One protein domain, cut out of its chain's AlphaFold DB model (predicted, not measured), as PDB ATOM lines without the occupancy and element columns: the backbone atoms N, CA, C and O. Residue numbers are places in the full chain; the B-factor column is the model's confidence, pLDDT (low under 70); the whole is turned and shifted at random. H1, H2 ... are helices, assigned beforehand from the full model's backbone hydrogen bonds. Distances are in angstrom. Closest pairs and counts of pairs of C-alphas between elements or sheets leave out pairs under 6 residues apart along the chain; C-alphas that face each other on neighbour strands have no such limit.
ATOM      1  N   GLU A  28     164.975  48.140  31.688       83.44
ATOM      2  CA  GLU A  28     164.322  47.971  32.992       83.44
ATOM      3  C   GLU A  28     162.818  47.673  32.872       83.44
ATOM      4  O   GLU A  28     162.200  47.134  33.800       83.44
ATOM      5  N   TRP A  29     162.213  47.990  31.723       83.94
ATOM      6  CA  TRP A  29     160.774  47.851  31.500       83.94
ATOM      7  C   TRP A  29     160.233  46.437  31.735       83.94
ATOM      8  O   TRP A  29     159.184  46.336  32.375       83.94
ATOM      9  N   PRO A  30     160.901  45.340  31.319       83.00
ATOM     10  CA  PRO A  30     160.396  43.994  31.581       83.00
ATOM     11  C   PRO A  30     160.278  43.688  33.080       83.00
ATOM     12  O   PRO A  30     159.311  43.066  33.525       83.00
ATOM     13  N   GLN A  31     161.231  44.166  33.887       85.44
ATOM     14  CA  GLN A  31     161.193  43.962  35.333       85.44
ATOM     15  C   GLN A  31     160.075  44.788  35.978       85.44
ATOM     16  O   GLN A  31     159.375  44.292  36.868       85.44
ATOM     17  N   LEU A  32     159.889  46.035  35.537       86.81
ATOM     18  CA  LEU A  32     158.808  46.886  36.029       86.81
ATOM     19  C   LEU A  32     157.436  46.327  35.638       86.81
ATOM     20  O   LEU A  32     156.564  46.225  36.497       86.81
ATOM     21  N   TRP A  33     157.277  45.866  34.394       86.69
ATOM     22  CA  TRP A  33     156.079  45.161  33.941       86.69
ATOM     23  C   TRP A  33     155.750  44.014  34.882       86.69
ATOM     24  O   TRP A  33     154.641  43.958  35.413       86.69
ATOM     25  N   LYS A  34     156.712  43.119  35.131       88.31
ATOM     26  CA  LYS A  34     156.513  41.968  36.013       88.31
ATOM     27  C   LYS A  34     156.013  42.391  37.396       88.31
ATOM     28  O   LYS A  34     155.035  41.832  37.887       88.31
ATOM     29  N   LYS A  35     156.632  43.411  38.000       90.44
ATOM     30  CA  LYS A  35     156.216  43.955  39.305       90.44
ATOM     31  C   LYS A  35     154.780  44.486  39.274       90.44
ATOM     32  O   LYS A  35     153.998  44.169  40.169       90.44
ATOM     33  N   VAL A  36     154.425  45.241  38.235       89.81
ATOM     34  CA  VAL A  36     153.069  45.777  38.049       89.81
ATOM     35  C   VAL A  36     152.054  44.644  37.867       89.81
ATOM     36  O   VAL A  36     151.024  44.633  38.533       89.81
ATOM     37  N   ALA A  37     152.360  43.644  37.041       89.69
ATOM     38  CA  ALA A  37     151.473  42.510  36.792       89.69
ATOM     39  C   ALA A  37     151.219  41.663  38.053       89.69
ATOM     40  O   ALA A  37     150.088  41.236  38.297       89.69
ATOM     41  N   VAL A  38     152.246  41.452  38.884       93.12
ATOM     42  CA  VAL A  38     152.099  40.778  40.187       93.12
ATOM     43  C   VAL A  38     151.186  41.582  41.111       93.12
ATOM     44  O   VAL A  38     150.265  41.013  41.698       93.12
ATOM     45  N   ALA A  39     151.396  42.898  41.208       92.38
ATOM     46  CA  ALA A  39     150.567  43.770  42.035       92.38
ATOM     47  C   ALA A  39     149.093  43.761  41.589       92.38
ATOM     48  O   ALA A  39     148.204  43.629  42.430       92.38
ATOM     49  N   GLU A  40     148.834  43.812  40.281       90.75
ATOM     50  CA  GLU A  40     147.487  43.718  39.699       90.75
ATOM     51  C   GLU A  40     146.810  42.377  40.031       90.75
ATOM     52  O   GLU A  40     145.653  42.352  40.453       90.75
ATOM     53  N   CYS A  41     147.529  41.251  39.926       93.31
ATOM     54  CA  CYS A  41     147.000  39.938  40.322       93.31
ATOM     55  C   CYS A  41     146.620  39.890  41.809       93.31
ATOM     56  O   CYS A  41     145.547  39.392  42.160       93.31
ATOM     57  N   ILE A  42     147.480  40.417  42.684       94.12
ATOM     58  CA  ILE A  42     147.235  40.456  44.131       94.12
ATOM     59  C   ILE A  42     146.027  41.340  44.448       94.12
ATOM     60  O   ILE A  42     145.131  40.917  45.180       94.12
ATOM     61  N   GLN A  43     145.970  42.545  43.878       91.94
ATOM     62  CA  GLN A  43     144.846  43.458  44.069       91.94
ATOM     63  C   GLN A  43     143.540  42.814  43.598       91.94
ATOM     64  O   GLN A  43     142.539  42.833  44.316       91.94
ATOM     65  N   PHE A  44     143.557  42.177  42.428       91.75
ATOM     66  CA  PHE A  44     142.397  41.478  41.895       91.75
ATOM     67  C   PHE A  44     141.955  40.314  42.788       91.75
ATOM     68  O   PHE A  44     140.752  40.127  42.985       91.75
ATOM     69  N   LEU A  45     142.892  39.551  43.359       93.38
ATOM     70  CA  LEU A  45     142.605  38.491  44.330       93.38
ATOM     71  C   LEU A  45     141.922  39.044  45.582       93.38
ATOM     72  O   LEU A  45     140.881  38.516  45.976       93.38
ATOM     73  N   VAL A  46     142.467  40.114  46.166       92.81
ATOM     74  CA  VAL A  46     141.886  40.781  47.343       92.81
ATOM     75  C   VAL A  46     140.468  41.252  47.034       92.81
ATOM     76  O   VAL A  46     139.532  40.854  47.724       92.81
ATOM     77  N   CYS A  47     140.277  42.013  45.952       90.75
ATOM     78  CA  CYS A  47     138.954  42.492  45.551       90.75
ATOM     79  C   CYS A  47     137.982  41.342  45.243       90.75
ATOM     80  O   CYS A  47     136.789  41.451  45.511       90.75
ATOM     81  N   SER A  48     138.460  40.240  44.663       90.81
ATOM     82  CA  SER A  48     137.611  39.091  44.329       90.81
ATOM     83  C   SER A  48     137.158  38.318  45.565       90.81
ATOM     84  O   SER A  48     136.027  37.843  45.590       90.81
ATOM     85  N   LEU A  49     137.999  38.217  46.594       91.75
ATOM     86  CA  LEU A  49     137.635  37.621  47.884       91.75
ATOM     87  C   LEU A  49     136.710  38.537  48.694       91.75
ATOM     88  O   LEU A  49     135.724  38.064  49.264       91.75
ATOM     89  N   ASP A  50     136.969  39.844  48.671       90.81
ATOM     90  CA  ASP A  50     136.164  40.849  49.368       90.81
ATOM     91  C   ASP A  50     134.703  40.875  48.881       90.81
ATOM     92  O   ASP A  50     133.779  40.942  49.690       90.81
ATOM     93  N   LYS A  51     134.460  40.645  47.579       89.62
ATOM     94  CA  LYS A  51     133.103  40.452  47.014       89.62
ATOM     95  C   LYS A  51     132.287  39.355  47.708       89.62
ATOM     96  O   LYS A  51     131.059  39.373  47.646       89.62
ATOM     97  N   TYR A  52     132.952  38.385  48.331       90.19
ATOM     98  CA  TYR A  52     132.324  37.295  49.077       90.19
ATOM     99  C   TYR A  52     132.406  37.486  50.601       90.19
ATOM    100  O   TYR A  52     132.059  36.565  51.341       90.19
ATOM    101  N   GLY A  53     132.850  38.655  51.075       89.25
ATOM    102  CA  GLY A  53     133.047  38.961  52.494       89.25
ATOM    103  C   GLY A  53     134.257  38.259  53.113       89.25
ATOM    104  O   GLY A  53     134.304  38.062  54.327       89.25
ATOM    105  N   LEU A  54     135.220  37.827  52.292       90.06
ATOM    106  CA  LEU A  54     136.409  37.108  52.739       90.06
ATOM    107  C   LEU A  54     137.599  38.068  52.796       90.06
ATOM    108  O   LEU A  54     138.217  38.365  51.779       90.06
ATOM    109  N   SER A  55     137.948  38.521  54.001       89.38
ATOM    110  CA  SER A  55     139.132  39.360  54.198       89.38
ATOM    111  C   SER A  55     140.410  38.563  53.931       89.38
ATOM    112  O   SER A  55     140.623  37.492  54.508       89.38
ATOM    113  N   TYR A  56     141.286  39.113  53.096       90.75
ATOM    114  CA  TYR A  56     142.583  38.532  52.773       90.75
ATOM    115  C   TYR A  56     143.678  39.590  52.875       90.75
ATOM    116  O   TYR A  56     143.571  40.660  52.284       90.75
ATOM    117  N   ALA A  57     144.726  39.267  53.629       90.75
ATOM    118  CA  ALA A  57     145.957  40.035  53.669       90.75
ATOM    119  C   ALA A  57     146.984  39.314  52.782       90.75
ATOM    120  O   ALA A  57     147.312  38.166  53.090       90.75
ATOM    121  N   PRO A  58     147.450  39.938  51.685       87.94
ATOM    122  CA  PRO A  58     148.490  39.366  50.842       87.94
ATOM    123  C   PRO A  58     149.765  39.053  51.621       87.94
ATOM    124  O   PRO A  58     150.171  39.819  52.495       87.94
ATOM    125  N   ASP A  59     150.399  37.943  51.269       89.75
ATOM    126  CA  ASP A  59     151.636  37.450  51.862       89.75
ATOM    127  C   ASP A  59     152.689  37.127  50.786       89.75
ATOM    128  O   ASP A  59     152.484  37.300  49.577       89.75
ATOM    129  N   GLU A  60     153.860  36.679  51.241       92.12
ATOM    130  CA  GLU A  60     154.968  36.264  50.374       92.12
ATOM    131  C   GLU A  60     154.546  35.121  49.438       92.12
ATOM    132  O   GLU A  60     154.865  35.139  48.254       92.12
ATOM    133  N   GLN A  61     153.700  34.202  49.916       91.12
ATOM    134  CA  GLN A  61     153.199  33.072  49.135       91.12
ATOM    135  C   GLN A  61     152.408  33.510  47.894       91.12
ATOM    136  O   GLN A  61     152.609  32.952  46.808       91.12
ATOM    137  N   ALA A  62     151.514  34.497  48.022       93.31
ATOM    138  CA  ALA A  62     150.815  35.053  46.863       93.31
ATOM    139  C   ALA A  62     151.774  35.769  45.906       93.31
ATOM    140  O   ALA A  62     151.662  35.607  44.689       93.31
ATOM    141  N   THR A  63     152.727  36.525  46.452       94.62
ATOM    142  CA  THR A  63     153.728  37.254  45.661       94.62
ATOM    143  C   THR A  63     154.575  36.297  44.823       94.62
ATOM    144  O   THR A  63     154.691  36.484  43.609       94.62
ATOM    145  N   ASP A  64     155.087  35.231  45.433       94.56
ATOM    146  CA  ASP A  64     155.899  34.212  44.769       94.56
ATOM    147  C   ASP A  64     155.108  33.441  43.717       94.56
ATOM    148  O   ASP A  64     155.592  33.228  42.599       94.56
ATOM    149  N   LEU A  65     153.863  33.062  44.040       95.31
ATOM    150  CA  LEU A  65     152.986  32.403  43.081       95.31
ATOM    151  C   LEU A  65     152.821  33.273  41.835       95.31
ATOM    152  O   LEU A  65     153.142  32.821  40.737       95.31
ATOM    153  N   PHE A  66     152.358  34.514  41.985       95.56
ATOM    154  CA  PHE A  66     152.098  35.362  40.824       95.56
ATOM    155  C   PHE A  66     153.382  35.722  40.080       95.56
ATOM    156  O   PHE A  66     153.382  35.676  38.853       95.56
ATOM    157  N   SER A  67     154.492  35.961  40.782       94.12
ATOM    158  CA  SER A  67     155.805  36.189  40.163       94.12
ATOM    159  C   SER A  67     156.237  35.027  39.260       94.12
ATOM    160  O   SER A  67     156.808  35.254  38.193       94.12
ATOM    161  N   SER A  68     155.921  33.784  39.638       93.31
ATOM    162  CA  SER A  68     156.215  32.600  38.817       93.31
ATOM    163  C   SER A  68     155.272  32.415  37.618       93.31
ATOM    164  O   SER A  68     155.624  31.731  36.656       93.31
ATOM    165  N   LEU A  69     154.071  33.002  37.662       92.94
ATOM    166  CA  LEU A  69     153.023  32.785  36.662       92.94
ATOM    167  C   LEU A  69     152.965  33.877  35.592       92.94
ATOM    168  O   LEU A  69     152.716  33.562  34.429       92.94
ATOM    169  N   VAL A  70     153.229  35.135  35.952       91.44
ATOM    170  CA  VAL A  70     153.135  36.276  35.021       91.44
ATOM    171  C   VAL A  70     154.135  36.208  33.863       91.44
ATOM    172  O   VAL A  70     153.954  36.899  32.874       91.44
ATOM    173  N   ASP A  71     155.162  35.357  33.943       86.94
ATOM    174  CA  ASP A  71     156.108  35.129  32.840       86.94
ATOM    175  C   ASP A  71     155.558  34.193  31.749       86.94
ATOM    176  O   ASP A  71     156.160  34.079  30.679       86.94
ATOM    177  N   ALA A  72     154.489  33.451  32.045       89.06
ATOM    178  CA  ALA A  72     153.942  32.397  31.188       89.06
ATOM    179  C   ALA A  72     152.470  32.613  30.822       89.06
ATOM    180  O   ALA A  72     151.989  31.985  29.885       89.06
ATOM    181  N   TYR A  73     151.762  33.468  31.558       90.75
ATOM    182  CA  TYR A  73     150.340  33.714  31.368       90.75
ATOM    183  C   TYR A  73     150.059  35.211  31.351       90.75
ATOM    184  O   TYR A  73     150.687  35.981  32.080       90.75
ATOM    185  N   SER A  74     149.076  35.614  30.551       89.88
ATOM    186  CA  SER A  74     148.605  36.995  30.540       89.88
ATOM    187  C   SER A  74     147.803  37.338  31.796       89.88
ATOM    188  O   SER A  74     147.271  36.457  32.485       89.88
ATOM    189  N   LEU A  75     147.662  38.634  32.091       89.50
ATOM    190  CA  LEU A  75     146.823  39.093  33.203       89.50
ATOM    191  C   LEU A  75     145.377  38.620  33.050       89.50
ATOM    192  O   LEU A  75     144.766  38.205  34.031       89.50
ATOM    193  N   ALA A  76     144.850  38.589  31.826       88.81
ATOM    194  CA  ALA A  76     143.524  38.063  31.545       88.81
ATOM    195  C   ALA A  76     143.412  36.585  31.940       88.81
ATOM    196  O   ALA A  76     142.454  36.185  32.599       88.81
ATOM    197  N   GLN A  77     144.379  35.746  31.576       91.88
ATOM    198  CA  GLN A  77     144.366  34.335  31.976       91.88
ATOM    199  C   GLN A  77     144.472  34.185  33.498       91.88
ATOM    200  O   GLN A  77     143.745  33.392  34.105       91.88
ATOM    201  N   MET A  78     145.316  34.999  34.133       93.12
ATOM    202  CA  MET A  78     145.479  34.988  35.583       93.12
ATOM    203  C   MET A  78     144.213  35.415  36.320       93.12
ATOM    204  O   MET A  78     143.772  34.723  37.239       93.12
ATOM    205  N   PHE A  79     143.566  36.488  35.876       92.56
ATOM    206  CA  PHE A  79     142.316  36.981  36.448       92.56
ATOM    207  C   PHE A  79     141.217  35.924  36.339       92.56
ATOM    208  O   PHE A  79     140.445  35.735  37.278       92.56
ATOM    209  N   LYS A  80     141.196  35.145  35.251       91.31
ATOM    210  CA  LYS A  80     140.278  34.009  35.111       91.31
ATOM    211  C   LYS A  80     140.508  32.935  36.161       91.31
ATOM    212  O   LYS A  80     139.535  32.430  36.728       91.31
ATOM    213  N   GLN A  81     141.762  32.583  36.428       94.12
ATOM    214  CA  GLN A  81     142.075  31.581  37.445       94.12
ATOM    215  C   GLN A  81     141.787  32.086  38.854       94.12
ATOM    216  O   GLN A  81     141.248  31.328  39.661       94.12
ATOM    217  N   ILE A  82     142.064  33.360  39.132       94.38
ATOM    218  CA  ILE A  82     141.735  33.991  40.411       94.38
ATOM    219  C   ILE A  82     140.216  34.020  40.622       94.38
ATOM    220  O   ILE A  82     139.733  33.583  41.665       94.38
ATOM    221  N   ASP A  83     139.439  34.455  39.632       92.25
ATOM    222  CA  ASP A  83     137.973  34.490  39.712       92.25
ATOM    223  C   ASP A  83     137.387  33.086  39.953       92.25
ATOM    224  O   ASP A  83     136.562  32.883  40.848       92.25
ATOM    225  N   LYS A  84     137.891  32.076  39.230       92.44
ATOM    226  CA  LYS A  84     137.501  30.670  39.420       92.44
ATOM    227  C   LYS A  84     137.843  30.165  40.826       92.44
ATOM    228  O   LYS A  84     137.005  29.525  41.464       92.44
ATOM    229  N   ALA A  85     139.057  30.433  41.302       94.31
ATOM    230  CA  ALA A  85     139.538  29.982  42.603       94.31
ATOM    231  C   ALA A  85     138.778  30.640  43.761       94.31
ATOM    232  O   ALA A  85     138.339  29.949  44.677       94.31
ATOM    233  N   THR A  86     138.577  31.956  43.702       93.50
ATOM    234  CA  THR A  86     137.871  32.717  44.743       93.50
ATOM    235  C   THR A  86     136.400  32.338  44.827       93.50
ATOM    236  O   THR A  86     135.909  32.100  45.929       93.50
ATOM    237  N   LYS A  87     135.713  32.175  43.687       92.62
ATOM    238  CA  LYS A  87     134.333  31.676  43.656       92.62
ATOM    239  C   LYS A  87     134.223  30.269  44.249       92.62
ATOM    240  O   LYS A  87     133.405  30.045  45.136       92.62
ATOM    241  N   GLY A  88     135.070  29.338  43.797       91.31
ATOM    242  CA  GLY A  88     135.074  27.966  44.312       91.31
ATOM    243  C   GLY A  88     135.370  27.906  45.812       91.31
ATOM    244  O   GLY A  88     134.699  27.185  46.552       91.31
ATOM    245  N   PHE A  89     136.320  28.717  46.283       92.38
ATOM    246  CA  PHE A  89     136.634  28.829  47.703       92.38
ATOM    247  C   PHE A  89     135.483  29.439  48.511       92.38
ATOM    248  O   PHE A  89     135.181  28.939  49.590       92.38
ATOM    249  N   ALA A  90     134.816  30.477  48.001       91.44
ATOM    250  CA  ALA A  90     133.669  31.090  48.663       91.44
ATOM    251  C   ALA A  90     132.494  30.113  48.800       91.44
ATOM    252  O   ALA A  90     131.915  29.994  49.882       91.44
ATOM    253  N   ASP A  91     132.173  29.370  47.738       91.81
ATOM    254  CA  ASP A  91     131.119  28.352  47.770       91.81
ATOM    255  C   ASP A  91     131.455  27.228  48.758       91.81
ATOM    256  O   ASP A  91     130.595  26.811  49.536       91.81
ATOM    257  N   PHE A  92     132.718  26.799  48.801       89.75
ATOM    258  CA  PHE A  92     133.191  25.835  49.790       89.75
ATOM    259  C   PHE A  92     133.111  26.385  51.220       89.75
ATOM    260  O   PHE A  92     132.597  25.709  52.105       89.75
ATOM    261  N   ALA A  93     133.575  27.615  51.457       89.75
ATOM    262  CA  ALA A  93     133.583  28.243  52.776       89.75
ATOM    263  C   ALA A  93     132.169  28.422  53.349       89.75
ATOM    264  O   ALA A  93     131.975  28.196  54.541       89.75
ATOM    265  N   ARG A  94     131.174  28.740  52.509       88.25
ATOM    266  CA  ARG A  94     129.757  28.841  52.911       88.25
ATOM    267  C   ARG A  94     129.174  27.532  53.443       88.25
ATOM    268  O   ARG A  94     128.244  27.565  54.240       88.25
ATOM    269  N   GLN A  95     129.688  26.391  52.991       89.06
ATOM    270  CA  GLN A  95     129.228  25.070  53.431       89.06
ATOM    271  C   GLN A  95     129.892  24.624  54.741       89.06
ATOM    272  O   GLN A  95     129.431  23.673  55.373       89.06
ATOM    273  N   GLN A  96     130.974  25.289  55.156       86.94
ATOM    274  CA  GLN A  96     131.704  24.939  56.369       86.94
ATOM    275  C   GLN A  96     131.095  25.595  57.607       86.94
ATOM    276  O   GLN A  96     130.569  26.703  57.570       86.94
ATOM    277  N   ARG A  97     131.214  24.907  58.748       76.06
ATOM    278  CA  ARG A  97     130.738  25.402  60.053       76.06
ATOM    279  C   ARG A  97     131.750  26.297  60.779       76.06
ATOM    280  O   ARG A  97     131.458  26.766  61.874       76.06
ATOM    281  N   TRP A  98     132.938  26.503  60.213       77.56
ATOM    282  CA  TRP A  98     134.043  27.245  60.826       77.56
ATOM    283  C   TRP A  98     134.657  28.250  59.845       77.56
ATOM    284  O   TRP A  98     134.622  28.025  58.633       77.56
ATOM    285  N   PRO A  99     135.257  29.346  60.351       74.88
ATOM    286  CA  PRO A  99     135.896  30.351  59.514       74.88
ATOM    287  C   PRO A  99     137.084  29.757  58.751       74.88
ATOM    288  O   PRO A  99     137.938  29.061  59.305       74.88
ATOM    289  N   MET A 100     137.138  30.048  57.455       82.38
ATOM    290  CA  MET A 100     138.151  29.532  56.543       82.38
ATOM    291  C   MET A 100     139.185  30.608  56.225       82.38
ATOM    292  O   MET A 100     138.842  31.762  55.991       82.38
ATOM    293  N   ARG A 101     140.467  30.224  56.179       86.06
ATOM    294  CA  ARG A 101     141.550  31.141  55.799       86.06
ATOM    295  C   ARG A 101     141.503  31.424  54.300       86.06
ATOM    296  O   ARG A 101     141.681  30.502  53.505       86.06
ATOM    297  N   ALA A 102     141.327  32.693  53.938       84.69
ATOM    298  CA  ALA A 102     141.218  33.146  52.553       84.69
ATOM    299  C   ALA A 102     142.460  32.833  51.695       84.69
ATOM    300  O   ALA A 102     142.328  32.608  50.495       84.69
ATOM    301  N   GLY A 103     143.637  32.678  52.317       85.56
ATOM    302  CA  GLY A 103     144.869  32.239  51.645       85.56
ATOM    303  C   GLY A 103     144.758  30.885  50.931       85.56
ATOM    304  O   GLY A 103     145.502  30.630  49.992       85.56
ATOM    305  N   ARG A 104     143.769  30.035  51.258       88.81
ATOM    306  CA  ARG A 104     143.504  28.816  50.471       88.81
ATOM    307  C   ARG A 104     143.099  29.089  49.021       88.81
ATOM    308  O   ARG A 104     143.298  28.217  48.180       88.81
ATOM    309  N   ALA A 105     142.568  30.270  48.711       91.75
ATOM    310  CA  ALA A 105     142.292  30.646  47.328       91.75
ATOM    311  C   ALA A 105     143.583  30.754  46.495       91.75
ATOM    312  O   ALA A 105     143.562  30.391  45.323       91.75
ATOM    313  N   VAL A 106     144.708  31.168  47.096       93.31
ATOM    314  CA  VAL A 106     146.032  31.220  46.443       93.31
ATOM    315  C   VAL A 106     146.472  29.819  46.022       93.31
ATOM    316  O   VAL A 106     146.818  29.588  44.866       93.31
ATOM    317  N   GLU A 107     146.361  28.853  46.931       92.31
ATOM    318  CA  GLU A 107     146.682  27.456  46.631       92.31
ATOM    319  C   GLU A 107     145.744  26.859  45.581       92.31
ATOM    320  O   GLU A 107     146.185  26.136  44.691       92.31
ATOM    321  N   GLN A 108     144.465  27.238  45.592       93.62
ATOM    322  CA  GLN A 108     143.539  26.829  44.541       93.62
ATOM    323  C   GLN A 108     143.930  27.397  43.166       93.62
ATOM    324  O   GLN A 108     143.780  26.695  42.163       93.62
ATOM    325  N   VAL A 109     144.446  28.632  43.088       95.38
ATOM    326  CA  VAL A 109     145.002  29.183  41.835       95.38
ATOM    327  C   VAL A 109     146.174  28.326  41.360       95.38
ATOM    328  O   VAL A 109     146.176  27.911  40.201       95.38
ATOM    329  N   ARG A 110     147.125  28.010  42.250       95.00
ATOM    330  CA  ARG A 110     148.277  27.146  41.945       95.00
ATOM    331  C   ARG A 110     147.828  25.797  41.382       95.00
ATOM    332  O   ARG A 110     148.200  25.457  40.260       95.00
ATOM    333  N   SER A 111     146.964  25.081  42.103       94.06
ATOM    334  CA  SER A 111     146.473  23.764  41.680       94.06
ATOM    335  C   SER A 111     145.708  23.819  40.359       94.06
ATOM    336  O   SER A 111     145.854  22.925  39.528       94.06
ATOM    337  N   ASN A 112     144.910  24.867  40.126       93.25
ATOM    338  CA  ASN A 112     144.208  25.031  38.855       93.25
ATOM    339  C   ASN A 112     145.198  25.180  37.694       93.25
ATOM    340  O   ASN A 112     145.041  24.521  36.670       93.25
ATOM    341  N   VAL A 113     146.215  26.031  37.843       94.12
ATOM    342  CA  VAL A 113     147.206  26.262  36.785       94.12
ATOM    343  C   VAL A 113     148.039  25.008  36.525       94.12
ATOM    344  O   VAL A 113     148.227  24.628  35.369       94.12
ATOM    345  N   GLU A 114     148.493  24.330  37.580       93.69
ATOM    346  CA  GLU A 114     149.235  23.070  37.472       93.69
ATOM    347  C   GLU A 114     148.413  21.981  36.782       93.69
ATOM    348  O   GLU A 114     148.931  21.280  35.914       93.69
ATOM    349  N   TYR A 115     147.119  21.887  37.096       93.12
ATOM    350  CA  TYR A 115     146.217  20.958  36.429       93.12
ATOM    351  C   TYR A 115     146.138  21.237  34.924       93.12
ATOM    352  O   TYR A 115     146.393  20.330  34.134       93.12
ATOM    353  N   TYR A 116     145.877  22.483  34.513       92.44
ATOM    354  CA  TYR A 116     145.831  22.850  33.089       92.44
ATOM    355  C   TYR A 116     147.158  22.550  32.388       92.44
ATOM    356  O   TYR A 116     147.167  21.934  31.321       92.44
ATOM    357  N   ARG A 117     148.283  22.902  33.024       91.12
ATOM    358  CA  ARG A 117     149.628  22.600  32.519       91.12
ATOM    359  C   ARG A 117     149.850  21.096  32.348       91.12
ATOM    360  O   ARG A 117     150.381  20.689  31.320       91.12
ATOM    361  N   SER A 118     149.416  20.271  33.305       93.44
ATOM    362  CA  SER A 118     149.561  18.807  33.243       93.44
ATOM    363  C   SER A 118     148.782  18.176  32.085       93.44
ATOM    364  O   SER A 118     149.202  17.161  31.541       93.44
ATOM    365  N   GLN A 119     147.657  18.787  31.707       91.81
ATOM    366  CA  GLN A 119     146.797  18.324  30.621       91.81
ATOM    367  C   GLN A 119     147.183  18.922  29.258       91.81
ATOM    368  O   GLN A 119     146.574  18.578  28.248       91.81
ATOM    369  N   GLY A 120     148.158  19.838  29.216       90.06
ATOM    370  CA  GLY A 120     148.482  20.603  28.009       90.06
ATOM    371  C   GLY A 120     147.343  21.521  27.555       90.06
ATOM    372  O   GLY A 120     147.219  21.802  26.367       90.06
ATOM    373  N   TRP A 121     146.476  21.947  28.477       90.69
ATOM    374  CA  TRP A 121     145.326  22.791  28.163       90.69
ATOM    375  C   TRP A 121     145.675  24.269  28.241       90.69
ATOM    376  O   TRP A 121     146.316  24.730  29.187       90.69
ATOM    377  N   GLU A 122     145.160  25.024  27.280       87.62
ATOM    378  CA  GLU A 122     145.243  26.474  27.294       87.62
ATOM    379  C   GLU A 122     144.253  27.065  28.307       87.62
ATOM    380  O   GLU A 122     143.115  26.607  28.464       87.62
ATOM    381  N   ILE A 123     144.690  28.104  29.018       88.19
ATOM    382  CA  ILE A 123     143.806  28.875  29.885       88.19
ATOM    383  C   ILE A 123     143.128  29.939  29.031       88.19
ATOM    384  O   ILE A 123     143.784  30.817  28.480       88.19
ATOM    385  N   TYR A 124     141.800  29.904  28.968       85.44
ATOM    386  CA  TYR A 124     141.042  30.967  28.319       85.44
ATOM    387  C   TYR A 124     141.200  32.296  29.063       85.44
ATOM    388  O   TYR A 124     141.121  32.350  30.296       85.44
ATOM    389  N   ALA A 125     141.368  33.373  28.297       82.62
ATOM    390  CA  ALA A 125     141.436  34.728  28.819       82.62
ATOM    391  C   ALA A 125     140.149  35.111  29.567       82.62
ATOM    392  O   ALA A 125     139.032  34.729  29.201       82.62
ATOM    393  N   TYR A 126     140.300  35.896  30.630       78.19
ATOM    394  CA  TYR A 126     139.176  36.540  31.288       78.19
ATOM    395  C   TYR A 126     138.515  37.525  30.328       78.19
ATOM    396  O   TYR A 126     139.164  38.443  29.831       78.19
ATOM    397  N   SER A 127     137.216  37.355  30.076       70.56
ATOM    398  CA  SER A 127     136.439  38.344  29.335       70.56
ATOM    399  C   SER A 127     136.387  39.624  30.164       70.56
ATOM    400  O   SER A 127     135.672  39.677  31.168       70.56
ATOM    401  N   TYR A 128     137.172  40.627  29.767       57.56
ATOM    402  CA  TYR A 128     137.196  41.927  30.425       57.56
ATOM    403  C   TYR A 128     135.769  42.476  30.523       57.56
ATOM    404  O   TYR A 128     135.039  42.552  29.533       57.56
ATOM    405  N   ARG A 129     135.353  42.825  31.742       58.34
ATOM    406  CA  ARG A 129     134.121  43.573  31.984       58.34
ATOM    407  C   ARG A 129     134.521  44.946  32.521       58.34
ATOM    408  O   ARG A 129     135.251  44.972  33.509       58.34
ATOM    409  N   PRO A 130     133.976  46.052  31.985       45.62
ATOM    410  CA  PRO A 130     134.254  47.415  32.460       45.62
ATOM    411  C   PRO A 130     133.986  47.664  33.959       45.62
ATOM    412  O   PRO A 130     134.367  48.696  34.490       45.62
ATOM    413  N   ALA A 131     133.309  46.735  34.644       48.25
ATOM    414  CA  ALA A 131     132.946  46.810  36.060       48.25
ATOM    415  C   ALA A 131     133.885  46.028  37.008       48.25
ATOM    416  O   ALA A 131     133.584  45.900  38.196       48.25
ATOM    417  N   TYR A 132     134.979  45.443  36.512       56.06
ATOM    418  CA  TYR A 132     136.017  44.851  37.371       56.06
ATOM    419  C   TYR A 132     136.988  45.934  37.856       56.06
ATOM    420  O   TYR A 132     137.017  46.989  37.225       56.06
ATOM    421  N   PRO A 133     137.688  45.749  39.005       55.06
ATOM    422  CA  PRO A 133     138.371  46.851  39.669       55.06
ATOM    423  C   PRO A 133     139.242  47.563  38.647       55.06
ATOM    424  O   PRO A 133     139.981  46.917  37.901       55.06
ATOM    425  N   ALA A 134     139.016  48.872  38.555       53.16
ATOM    426  CA  ALA A 134     139.648  49.725  37.573       53.16
ATOM    427  C   ALA A 134     141.149  49.438  37.599       53.16
ATOM    428  O   ALA A 134     141.759  49.474  38.671       53.16
ATOM    429  N   ARG A 135     141.697  49.107  36.422       67.88
ATOM    430  CA  ARG A 135     143.137  49.048  36.155       67.88
ATOM    431  C   ARG A 135     143.815  50.142  36.974       67.88
ATOM    432  O   ARG A 135     143.346  51.285  36.950       67.88
ATOM    433  N   SER A 136     144.870  49.804  37.715       77.12
ATOM    434  CA  SER A 136     145.575  50.824  38.488       77.12
ATOM    435  C   SER A 136     145.983  51.965  37.558       77.12
ATOM    436  O   SER A 136     146.462  51.723  36.451       77.12
ATOM    437  N   VAL A 137     145.826  53.211  38.009       78.56
ATOM    438  CA  VAL A 137     146.253  54.396  37.244       78.56
ATOM    439  C   VAL A 137     147.732  54.285  36.859       78.56
ATOM    440  O   VAL A 137     148.125  54.687  35.771       78.56
ATOM    441  N   ILE A 138     148.550  53.663  37.718       81.31
ATOM    442  CA  ILE A 138     149.969  53.406  37.442       81.31
ATOM    443  C   ILE A 138     150.131  52.439  36.266       81.31
ATOM    444  O   ILE A 138     150.939  52.692  35.376       81.31
ATOM    445  N   SER A 139     149.359  51.352  36.243       80.25
ATOM    446  CA  SER A 139     149.362  50.400  35.132       80.25
ATOM    447  C   SER A 139     148.906  51.072  33.844       80.25
ATOM    448  O   SER A 139     149.507  50.859  32.798       80.25
ATOM    449  N   ASP A 140     147.878  51.914  33.913       81.06
ATOM    450  CA  ASP A 140     147.385  52.646  32.750       81.06
ATOM    451  C   ASP A 140     148.464  53.553  32.145       81.06
ATOM    452  O   ASP A 140     148.785  53.422  30.963       81.06
ATOM    453  N   ILE A 141     149.115  54.375  32.973       83.00
ATOM    454  CA  ILE A 141     150.213  55.251  32.543       83.00
ATOM    455  C   ILE A 141     151.393  54.431  32.008       83.00
ATOM    456  O   ILE A 141     151.933  54.731  30.943       83.00
ATOM    457  N   PHE A 142     151.808  53.376  32.708       83.56
ATOM    458  CA  PHE A 142     152.965  52.590  32.291       83.56
ATOM    459  C   PHE A 142     152.730  51.892  30.943       83.56
ATOM    460  O   PHE A 142     153.534  52.008  30.020       83.56
ATOM    461  N   PHE A 143     151.607  51.206  30.776       81.94
ATOM    462  CA  PHE A 143     151.365  50.416  29.571       81.94
ATOM    463  C   PHE A 143     150.880  51.256  28.382       81.94
ATOM    464  O   PHE A 143     151.266  50.969  27.249       81.94
ATOM    465  N   ASN A 144     150.080  52.305  28.610       82.94
ATOM    466  CA  ASN A 144     149.596  53.156  27.519       82.94
ATOM    467  C   ASN A 144     150.600  54.255  27.157       82.94
ATOM    468  O   ASN A 144     150.834  54.495  25.976       82.94
ATOM    469  N   THR A 145     151.184  54.937  28.149       80.00
ATOM    470  CA  THR A 145     152.017  56.130  27.915       80.00
ATOM    471  C   THR A 145     153.494  55.787  27.757       80.00
ATOM    472  O   THR A 145     154.131  56.305  26.843       80.00
ATOM    473  N   VAL A 146     154.046  54.925  28.621       82.38
ATOM    474  CA  VAL A 146     155.483  54.583  28.592       82.38
ATOM    475  C   VAL A 146     155.775  53.513  27.540       82.38
ATOM    476  O   VAL A 146     156.676  53.682  26.723       82.38
ATOM    477  N   LEU A 147     155.008  52.419  27.542       79.56
ATOM    478  CA  LEU A 147     155.243  51.282  26.646       79.56
ATOM    479  C   LEU A 147     154.498  51.376  25.313       79.56
ATOM    480  O   LEU A 147     154.935  50.765  24.344       79.56
ATOM    481  N   GLY A 148     153.378  52.102  25.250       78.81
ATOM    482  CA  GLY A 148     152.568  52.217  24.031       78.81
ATOM    483  C   GLY A 148     151.880  50.917  23.596       78.81
ATOM    484  O   GLY A 148     151.461  50.807  22.449       78.81
ATOM    485  N   VAL A 149     151.759  49.932  24.491       78.75
ATOM    486  CA  VAL A 149     151.186  48.603  24.192       78.75
ATOM    487  C   VAL A 149     149.668  48.553  24.410       78.75
ATOM    488  O   VAL A 149     149.019  47.567  24.076       78.75
ATOM    489  N   GLY A 150     149.074  49.614  24.962       78.75
ATOM    490  CA  GLY A 150     147.622  49.742  25.090       78.75
ATOM    491  C   GLY A 150     147.009  48.642  25.956       78.75
ATOM    492  O   GLY A 150     147.380  48.499  27.120       78.75
ATOM    493  N   GLU A 151     146.071  47.876  25.385       77.12
ATOM    494  CA  GLU A 151     145.390  46.741  26.032       77.12
ATOM    495  C   GLU A 151     146.148  45.411  25.903       77.12
ATOM    496  O   GLU A 151     145.872  44.481  26.665       77.12
ATOM    497  N   ASP A 152     147.137  45.313  25.005       80.50
ATOM    498  CA  ASP A 152     147.884  44.066  24.783       80.50
ATOM    499  C   ASP A 152     148.565  43.577  26.061       80.50
ATOM    500  O   ASP A 152     148.677  42.372  26.273       80.50
ATOM    501  N   TYR A 153     148.937  44.493  26.960       80.69
ATOM    502  CA  TYR A 153     149.518  44.140  28.253       80.69
ATOM    503  C   TYR A 153     148.632  43.210  29.100       80.69
ATOM    504  O   TYR A 153     149.126  42.483  29.963       80.69
ATOM    505  N   PHE A 154     147.312  43.284  28.900       83.56
ATOM    506  CA  PHE A 154     146.343  42.514  29.656       83.56
ATOM    507  C   PHE A 154     146.143  41.134  29.040       83.56
ATOM    508  O   PHE A 154     146.001  40.146  29.760       83.56
ATOM    509  N   PHE A 155     146.130  41.066  27.709       83.31
ATOM    510  CA  PHE A 155     145.770  39.860  26.970       83.31
ATOM    511  C   PHE A 155     146.964  38.991  26.585       83.31
ATOM    512  O   PHE A 155     146.781  37.782  26.442       83.31
ATOM    513  N   LYS A 156     148.166  39.566  26.493       81.94
ATOM    514  CA  LYS A 156     149.407  38.873  26.130       81.94
ATOM    515  C   LYS A 156     150.329  38.720  27.337       81.94
ATOM    516  O   LYS A 156     150.328  39.553  28.247       81.94
ATOM    517  N   ALA A 157     151.108  37.643  27.363       78.62
ATOM    518  CA  ALA A 157     152.165  37.498  28.358       78.62
ATOM    519  C   ALA A 157     153.331  38.463  28.040       78.62
ATOM    520  O   ALA A 157     153.549  38.783  26.871       78.62
ATOM    521  N   PRO A 158     154.149  38.885  29.024       74.94
ATOM    522  CA  PRO A 158     155.267  39.809  28.793       74.94
ATOM    523  C   PRO A 158     156.239  39.357  27.694       74.94
ATOM    524  O   PRO A 158     156.809  40.182  26.995       74.94
ATOM    525  N   LYS A 159     156.419  38.040  27.520       75.19
ATOM    526  CA  LYS A 159     157.297  37.454  26.492       75.19
ATOM    527  C   LYS A 159     156.736  37.547  25.072       75.19
ATOM    528  O   LYS A 159     157.480  37.361  24.120       75.19
ATOM    529  N   GLU A 160     155.436  37.775  24.943       71.25
ATOM    530  CA  GLU A 160     154.708  37.794  23.670       71.25
ATOM    531  C   GLU A 160     154.507  39.219  23.144       71.25
ATOM    532  O   GLU A 160     153.974  39.405  22.051       71.25
ATOM    533  N   VAL A 161     154.890  40.233  23.926       71.19
ATOM    534  CA  VAL A 161     154.722  41.633  23.546       71.19
ATOM    535  C   VAL A 161     156.021  42.170  22.975       71.19
ATOM    536  O   VAL A 161     157.024  42.321  23.672       71.19
ATOM    537  N   GLU A 162     155.980  42.498  21.689       69.88
ATOM    538  CA  GLU A 162     157.046  43.241  21.037       69.88
ATOM    539  C   GLU A 162     157.010  44.689  21.527       69.88
ATOM    540  O   GLU A 162     156.041  45.421  21.323       69.88
TER     541      GLU A 162
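What this domain is: This is residues 28 to 162 of the 172 residues of an uncharacterized protein of Acidobacteria bacterium (UniProt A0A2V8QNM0). Two long helices, H1 and H3, lie side by side and run the same way; the shorter H2 crosses H1 and H4 crosses H3, and H2 and H4 touch, giving a core of four helices. H6 packs on residues 75 to 77 of H3, H5 lies close to H1, and residues 114 to 120, of which 114 to 118 belong to H4, stick out. The printed part has 135 residues with six named helices, H1 to H6 in order, and no named strand: all helix. It is compact, with a radius of gyration of the C-alphas of 14.9 A and spans of 50 by 34 by 28 A.

How they stand to each other: H1, residues 28 to 50, touches H2, residues 60 to 69, with residues 34 to 42 alone, at a steep tilt of 59 degrees; the closest C-alphas, of Val 38 and Phe 66, are 5.5 A apart. The hub H3, residues 75 to 95, touches H1 at a shallow tilt of 24 degrees, the same way, closest at the C-alphas of Leu 49 and Thr 86, 5.8 A. H4, residues 104 to 118, touches H3 at a steep tilt of 55 degrees, closest at the C-alphas of Ala 85 and Gln 108, 5.5 A. H4 touches H2 with residues 106 to 110 alone, closest at the C-alphas of Ala 62 and Val 106, 6.1 A. H5, residues 137 to 146, is close to but not clearly touching H1; the closest C-alphas, of Val 36 and Ser 139, are 6.6 A apart. H6, residues 152 to 155, touches H3, closest at the C-alphas of Leu 75 and Phe 154, 5.0 A. Every O i to N i+4 pair is within hydrogen-bond range in H1, H2, H4 and H5, and 16 of 17 in H3; H6 is too short for one.

Where its parts are: H1 begins at C-alpha 28 (164.322, 47.971, 32.992) and is 33.3 A long; H3 is 30.3 A and H4 20.8 A. H6 ends at C-alpha 155 (145.770, 39.860, 26.970).

The domain as a whole: The C-alphas farthest apart, of Arg 97 and Glu 162, are 50.3 A apart. The printed part has no cut. The link from H4 to H5, residues 119 to 136, is long. Residues 128 to 135 and residue 162 have pLDDT under 70.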